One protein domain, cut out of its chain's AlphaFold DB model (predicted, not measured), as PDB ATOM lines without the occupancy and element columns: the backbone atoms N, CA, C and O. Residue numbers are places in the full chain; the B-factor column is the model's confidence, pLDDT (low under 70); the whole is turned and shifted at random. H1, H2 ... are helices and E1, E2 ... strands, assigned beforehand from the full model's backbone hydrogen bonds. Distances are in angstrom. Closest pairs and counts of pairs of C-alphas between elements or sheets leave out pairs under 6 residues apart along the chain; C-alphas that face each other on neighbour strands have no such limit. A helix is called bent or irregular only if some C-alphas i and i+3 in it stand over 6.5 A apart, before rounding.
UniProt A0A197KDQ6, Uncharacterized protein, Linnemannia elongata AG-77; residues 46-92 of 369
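AT A GLANCE: This is residues 46 to 92 of the 369 residues of an uncharacterized protein of Linnemannia elongata AG-77 (UniProt A0A197KDQ6). A two-stranded hairpin, E1 and E2, is covered on one face by a single long helix, H1, which runs lengthwise over it; the other face of the hairpin is bare. Residues 46 to 51 lead away from the first end of H1 and extend past the hairpin's turn, while the last residues, 91 and 92, follow E2 at the other end. The printed part has 47 residues, with one named helix and two named strands in the order H1, E1, E2; the sheet has the order E1 - E2 and is antiparallel, and the class is mixed, helices and strands. The whole is loose, with a radius of gyration of the C-alphas of 12.1 A, and with its end stretches the outline is a rod spanning 42 by 15 by 15 A.

HOW THE PARTS SIT: The sheet is made of E1, residues 74 to 80, and E2, residues 85 to 90, which form a hairpin. They are antiparallel, with 175 degrees between their N-to-C directions. C-alphas 79 and 86 face each other at 4.3 A, and C-alphas 77 and 88 at 4.5 A. Across the pair, N 78 and O 87 are 2.9 A apart and N 89 and O 76 are 2.8 A apart, both within hydrogen-bond range. H1, residues 52 to 69, has 10 pairs of C-alphas within 8 A of E1, the closest being those of Cys 59 and Cys 79 at 5.4 A. H1 and E2 have 4 such pairs, the closest being the C-alphas of Cys 66 and Cys 88 at 6.0 A. From centre to centre, H1 is 10.4 A from E1 and 11.0 A from E2. In H1, every O i to N i+4 pair is within hydrogen-bond range.

IN THESE COORDINATES: E1 begins at C-alpha 74, at (-19.668, -41.730, -9.885), and measures 17.1 A from first to last C-alpha. E2 measures 17.0 A and ends at C-alpha 90, at (-21.118, -40.228, -13.730). H1, 18 residues from Ala 52 to Ser 69, measures 25.7 A; it begins at C-alpha 52, at (4.976, -34.152, -7.419), and is not bent.

THE WHOLE: The two C-alphas farthest apart are those of Val 46 and Glu 92, the first and last printed residues, at 42.4 A. The printed part has no cut. The links from H1 to E1 and from E1 to E2 have 4 residues each, and both are tight. The mean pLDDT of the printed part is 86.7, and residues 46 to 47 are under 70.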
ATOM      1  N   VAL A  46       9.239 -19.508 -18.462       63.25
ATOM      2  CA  VAL A  46       9.655 -20.819 -17.980       63.25
ATOM      3  C   VAL A  46       8.570 -21.320 -17.038       63.25
ATOM      4  O   VAL A  46       8.479 -20.912 -15.879       63.25
ATOM      5  N   VAL A  47       7.728 -22.206 -17.567       62.72
ATOM      6  CA  VAL A  47       6.795 -22.996 -16.774       62.72
ATOM      7  C   VAL A  47       7.649 -23.790 -15.803       62.72
ATOM      8  O   VAL A  47       8.374 -24.704 -16.196       62.72
ATOM      9  N   THR A  48       7.619 -23.388 -14.535       72.25
ATOM     10  CA  THR A  48       8.280 -24.160 -13.494       72.25
ATOM     11  C   THR A  48       7.631 -25.540 -13.477       72.25
ATOM     12  O   THR A  48       6.398 -25.626 -13.438       72.25
ATOM     13  N   PRO A  49       8.422 -26.623 -13.585       75.50
ATOM     14  CA  PRO A  49       7.871 -27.961 -13.487       75.50
ATOM     15  C   PRO A  49       7.154 -28.070 -12.143       75.50
ATOM     16  O   PRO A  49       7.676 -27.630 -11.115       75.50
ATOM     17  N   LEU A  50       5.933 -28.599 -12.160       80.44
ATOM     18  CA  LEU A  50       5.200 -28.818 -10.923       80.44
ATOM     19  C   LEU A  50       5.931 -29.867 -10.094       80.44
ATOM     20  O   LEU A  50       6.392 -30.882 -10.611       80.44
ATOM     21  N   ASP A  51       6.017 -29.625  -8.795       88.06
ATOM     22  CA  ASP A  51       6.453 -30.638  -7.855       88.06
ATOM     23  C   ASP A  51       5.404 -31.756  -7.766       88.06
ATOM     24  O   ASP A  51       4.201 -31.520  -7.918       88.06
ATOM     25  N   ALA A  52       5.854 -32.983  -7.495       88.31
ATOM     26  CA  ALA A  52       4.976 -34.152  -7.419       88.31
ATOM     27  C   ALA A  52       3.815 -33.948  -6.426       88.31
ATOM     28  O   ALA A  52       2.676 -34.298  -6.727       88.31
ATOM     29  N   ALA A  53       4.069 -33.285  -5.291       85.88
ATOM     30  CA  ALA A  53       3.042 -32.987  -4.294       85.88
ATOM     31  C   ALA A  53       1.961 -32.023  -4.820       85.88
ATOM     32  O   ALA A  53       0.778 -32.172  -4.504       85.88
ATOM     33  N   ALA A  54       2.329 -31.042  -5.652       83.38
ATOM     34  CA  ALA A  54       1.346 -30.194  -6.316       83.38
ATOM     35  C   ALA A  54       0.529 -30.962  -7.349       83.38
ATOM     36  O   ALA A  54      -0.680 -30.749  -7.416       83.38
ATOM     37  N   MET A  55       1.156 -31.858  -8.114       85.88
ATOM     38  CA  MET A  55       0.428 -32.688  -9.074       85.88
ATOM     39  C   MET A  55      -0.589 -33.604  -8.381       85.88
ATOM     40  O   MET A  55      -1.745 -33.669  -8.794       85.88
ATOM     41  N   GLU A  56      -0.202 -34.238  -7.272       89.75
ATOM     42  CA  GLU A  56      -1.113 -35.036  -6.442       89.75
ATOM     43  C   GLU A  56      -2.273 -34.201  -5.892       89.75
ATOM     44  O   GLU A  56      -3.425 -34.633  -5.940       89.75
ATOM     45  N   THR A  57      -1.989 -32.981  -5.422       86.12
ATOM     46  CA  THR A  57      -3.022 -32.061  -4.918       86.12
ATOM     47  C   THR A  57      -4.027 -31.704  -6.014       86.12
ATOM     48  O   THR A  57      -5.232 -31.764  -5.787       86.12
ATOM     49  N   LEU A  58      -3.548 -31.390  -7.223       85.75
ATOM     50  CA  LEU A  58      -4.415 -31.094  -8.366       85.75
ATOM     51  C   LEU A  58      -5.291 -32.290  -8.737       85.75
ATOM     52  O   LEU A  58      -6.476 -32.120  -9.023       85.75
ATOM     53  N   CYS A  59      -4.730 -33.497  -8.701       90.00
ATOM     54  CA  CYS A  59      -5.500 -34.708  -8.935       90.00
ATOM     55  C   CYS A  59      -6.568 -34.942  -7.862       90.00
ATOM     56  O   CYS A  59      -7.701 -35.289  -8.194       90.00
ATOM     57  N   ALA A  60      -6.243 -34.725  -6.587       90.50
ATOM     58  CA  ALA A  60      -7.211 -34.840  -5.500       90.50
ATOM     59  C   ALA A  60      -8.366 -33.836  -5.656       90.50
ATOM     60  O   ALA A  60      -9.528 -34.209  -5.481       90.50
ATOM     61  N   ASP A  61      -8.065 -32.597  -6.056       85.75
ATOM     62  CA  ASP A  61      -9.073 -31.567  -6.319       85.75
ATOM     63  C   ASP A  61     -10.001 -31.968  -7.479       85.75
ATOM     64  O   ASP A  61     -11.223 -31.860  -7.358       85.75
ATOM     65  N   GLN A  62      -9.447 -32.501  -8.574       86.25
ATOM     66  CA  GLN A  62     -10.216 -33.010  -9.720       86.25
ATOM     67  C   GLN A  62     -11.148 -34.160  -9.320       86.25
ATOM     68  O   GLN A  62     -12.339 -34.168  -9.646       86.25
ATOM     69  N   ILE A  63     -10.629 -35.111  -8.543       91.00
ATOM     70  CA  ILE A  63     -11.406 -36.232  -8.006       91.00
ATOM     71  C   ILE A  63     -12.540 -35.721  -7.103       91.00
ATOM     72  O   ILE A  63     -13.677 -36.198  -7.201       91.00
ATOM     73  N   GLY A  64     -12.265 -34.731  -6.250       87.62
ATOM     74  CA  GLY A  64     -13.271 -34.084  -5.408       87.62
ATOM     75  C   GLY A  64     -14.356 -33.390  -6.232       87.62
ATOM     76  O   GLY A  64     -15.547 -33.580  -5.978       87.62
ATOM     77  N   MET A  65     -13.968 -32.658  -7.277       85.81
ATOM     78  CA  MET A  65     -14.903 -32.002  -8.192       85.81
ATOM     79  C   MET A  65     -15.781 -33.000  -8.945       85.81
ATOM     80  O   MET A  65     -16.988 -32.785  -9.019       85.81
ATOM     81  N   CYS A  66     -15.225 -34.122  -9.421       87.06
ATOM     82  CA  CYS A  66     -16.016 -35.211 -10.009       87.06
ATOM     83  C   CYS A  66     -17.146 -35.649  -9.076       87.06
ATOM     84  O   CYS A  66     -18.302 -35.784  -9.474       87.06
ATOM     85  N   THR A  67     -16.799 -35.822  -7.803       89.75
ATOM     86  CA  THR A  67     -17.714 -36.291  -6.765       89.75
ATOM     87  C   THR A  67     -18.864 -35.317  -6.548       89.75
ATOM     88  O   THR A  67     -20.021 -35.738  -6.504       89.75
ATOM     89  N   VAL A  68     -18.570 -34.017  -6.489       86.06
ATOM     90  CA  VAL A  68     -19.591 -32.970  -6.344       86.06
ATOM     91  C   VAL A  68     -20.460 -32.870  -7.601       86.06
ATOM     92  O   VAL A  68     -21.686 -32.896  -7.493       86.06
ATOM     93  N   SER A  69     -19.851 -32.823  -8.787       84.25
ATOM     94  CA  SER A  69     -20.559 -32.677 -10.067       84.25
ATOM     95  C   SER A  69     -21.461 -33.867 -10.385       84.25
ATOM     96  O   SER A  69     -22.579 -33.685 -10.858       84.25
ATOM     97  N   CYS A  70     -21.019 -35.086 -10.073       87.19
ATOM     98  CA  CYS A  70     -21.837 -36.286 -10.222       87.19
ATOM     99  C   CYS A  70     -22.825 -36.492  -9.060       87.19
ATOM    100  O   CYS A  70     -23.469 -37.536  -9.008       87.19
ATOM    101  N   GLN A  71     -22.937 -35.566  -8.097       90.00
ATOM    102  CA  GLN A  71     -23.777 -35.722  -6.899       90.00
ATOM    103  C   GLN A  71     -23.515 -37.051  -6.162       90.00
ATOM    104  O   GLN A  71     -24.440 -37.748  -5.741       90.00
ATOM    105  N   ASN A  72     -22.240 -37.431  -6.037       89.00
ATOM    106  CA  ASN A  72     -21.758 -38.714  -5.509       89.00
ATOM    107  C   ASN A  72     -22.162 -39.967  -6.320       89.00
ATOM    108  O   ASN A  72     -21.902 -41.086  -5.882       89.00
ATOM    109  N   LYS A  73     -22.758 -39.822  -7.509       91.94
ATOM    110  CA  LYS A  73     -23.107 -40.927  -8.420       91.94
ATOM    111  C   LYS A  73     -22.018 -41.124  -9.471       91.94
ATOM    112  O   LYS A  73     -22.225 -40.891 -10.658       91.94
ATOM    113  N   ILE A  74     -20.837 -41.529  -9.025       92.81
ATOM    114  CA  ILE A  74     -19.668 -41.730  -9.885       92.81
ATOM    115  C   ILE A  74     -19.630 -43.179 -10.386       92.81
ATOM    116  O   ILE A  74     -19.757 -44.108  -9.592       92.81
ATOM    117  N   GLN A  75     -19.423 -43.369 -11.688       94.06
ATOM    118  CA  GLN A  75     -19.080 -44.659 -12.293       94.06
ATOM    119  C   GLN A  75     -17.560 -44.851 -12.363       94.06
ATOM    120  O   GLN A  75     -17.056 -45.903 -11.985       94.06
ATOM    121  N   GLN A  76     -16.830 -43.827 -12.811       92.62
ATOM    122  CA  GLN A  76     -15.371 -43.826 -12.886       92.62
ATOM    123  C   GLN A  76     -14.847 -42.454 -12.469       92.62
ATOM    124  O   GLN A  76     -15.391 -41.437 -12.885       92.62
ATOM    125  N   ASN A  77     -13.811 -42.415 -11.635       92.88
ATOM    126  CA  ASN A  77     -13.139 -41.178 -11.238       92.88
ATOM    127  C   ASN A  77     -11.684 -41.487 -10.908       92.88
ATOM    128  O   ASN A  77     -11.371 -41.959  -9.816       92.88
ATOM    129  N   SER A  78     -10.812 -41.277 -11.883       94.12
ATOM    130  CA  SER A  78      -9.388 -41.585 -11.785       94.12
ATOM    131  C   SER A  78      -8.576 -40.394 -12.257       94.12
ATOM    132  O   SER A  78      -8.890 -39.814 -13.294       94.12
ATOM    133  N   CYS A  79      -7.524 -40.053 -11.517       92.56
ATOM    134  CA  CYS A  79      -6.545 -39.053 -11.921       92.56
ATOM    135  C   CYS A  79      -5.138 -39.626 -11.780       92.56
ATOM    136  O   CYS A  79      -4.771 -40.104 -10.706       92.56
ATOM    137  N   GLU A  80      -4.357 -39.583 -12.852       94.75
ATOM    138  CA  GLU A  80      -2.959 -39.987 -12.850       94.75
ATOM    139  C   GLU A  80      -2.076 -38.770 -12.556       94.75
ATOM    140  O   GLU A  80      -1.928 -37.887 -13.392       94.75
ATOM    141  N   ALA A  81      -1.463 -38.714 -11.369       91.31
ATOM    142  CA  ALA A  81      -0.714 -37.533 -10.930       91.31
ATOM    143  C   ALA A  81       0.477 -37.183 -11.837       91.31
ATOM    144  O   ALA A  81       0.776 -36.010 -12.010       91.31
ATOM    145  N   LYS A  82       1.139 -38.172 -12.450       89.69
ATOM    146  CA  LYS A  82       2.318 -37.931 -13.301       89.69
ATOM    147  C   LYS A  82       1.973 -37.205 -14.600       89.69
ATOM    148  O   LYS A  82       2.708 -36.323 -15.027       89.69
ATOM    149  N   THR A  83       0.871 -37.602 -15.226       86.75
ATOM    150  CA  THR A  83       0.417 -37.065 -16.515       86.75
ATOM    151  C   THR A  83      -0.660 -36.000 -16.337       86.75
ATOM    152  O   THR A  83      -1.006 -35.315 -17.293       86.75
ATOM    153  N   LEU A  84      -1.209 -35.865 -15.124       84.38
ATOM    154  CA  LEU A  84      -2.415 -35.098 -14.821       84.38
ATOM    155  C   LEU A  84      -3.612 -35.494 -15.708       84.38
ATOM    156  O   LEU A  84      -4.546 -34.710 -15.890       84.38
ATOM    157  N   SER A  85      -3.594 -36.721 -16.245       83.75
ATOM    158  CA  SER A  85      -4.701 -37.296 -17.002       83.75
ATOM    159  C   SER A  85      -5.840 -37.627 -16.049       83.75
ATOM    160  O   SER A  85      -5.650 -38.344 -15.063       83.75
ATOM    161  N   TRP A  86      -7.026 -37.086 -16.315       86.88
ATOM    162  CA  TRP A  86      -8.189 -37.245 -15.452       86.88
ATOM    163  C   TRP A  86      -9.401 -37.722 -16.243       86.88
ATOM    164  O   TRP A  86      -9.766 -37.141 -17.264       86.88
ATOM    165  N   THR A  87     -10.049 -38.759 -15.715       87.75
ATOM    166  CA  THR A  87     -11.255 -39.368 -16.275       87.75
ATOM    167  C   THR A  87     -12.340 -39.371 -15.211       87.75
ATOM    168  O   THR A  87     -12.159 -39.958 -14.142       87.75
ATOM    169  N   CYS A  88     -13.479 -38.746 -15.512       88.62
ATOM    170  CA  CYS A  88     -14.654 -38.721 -14.648       88.62
ATOM    171  C   CYS A  88     -15.919 -39.061 -15.447       88.62
ATOM    172  O   CYS A  88     -16.314 -38.328 -16.355       88.62
ATOM    173  N   THR A  89     -16.579 -40.150 -15.063       89.12
ATOM    174  CA  THR A  89     -17.831 -40.635 -15.650       89.12
ATOM    175  C   THR A  89     -18.862 -40.763 -14.537       89.12
ATOM    176  O   THR A  89     -18.637 -41.483 -13.562       89.12
ATOM    177  N   CYS A  90     -19.994 -40.069 -14.655       91.44
ATOM    178  CA  CYS A  90     -21.118 -40.228 -13.730       91.44
ATOM    179  C   CYS A  90     -21.966 -41.452 -14.125       91.44
ATOM    180  O   CYS A  90     -22.012 -41.823 -15.295       91.44
ATOM    181  N   LYS A  91     -22.662 -42.073 -13.168       94.12
ATOM    182  CA  LYS A  91     -23.585 -43.190 -13.429       94.12
ATOM    183  C   LYS A  91     -24.772 -42.710 -14.288       94.12
ATOM    184  O   LYS A  91     -25.193 -41.562 -14.157       94.12
ATOM    185  N   GLU A  92     -25.267 -43.579 -15.176       79.31
ATOM    186  CA  GLU A  92     -26.232 -43.291 -16.257       79.31
ATOM    187  C   GLU A  92     -27.337 -42.276 -15.898       79.31
ATOM    188  O   GLU A  92     -28.028 -42.401 -14.886       79.31
TER     189      GLU A  92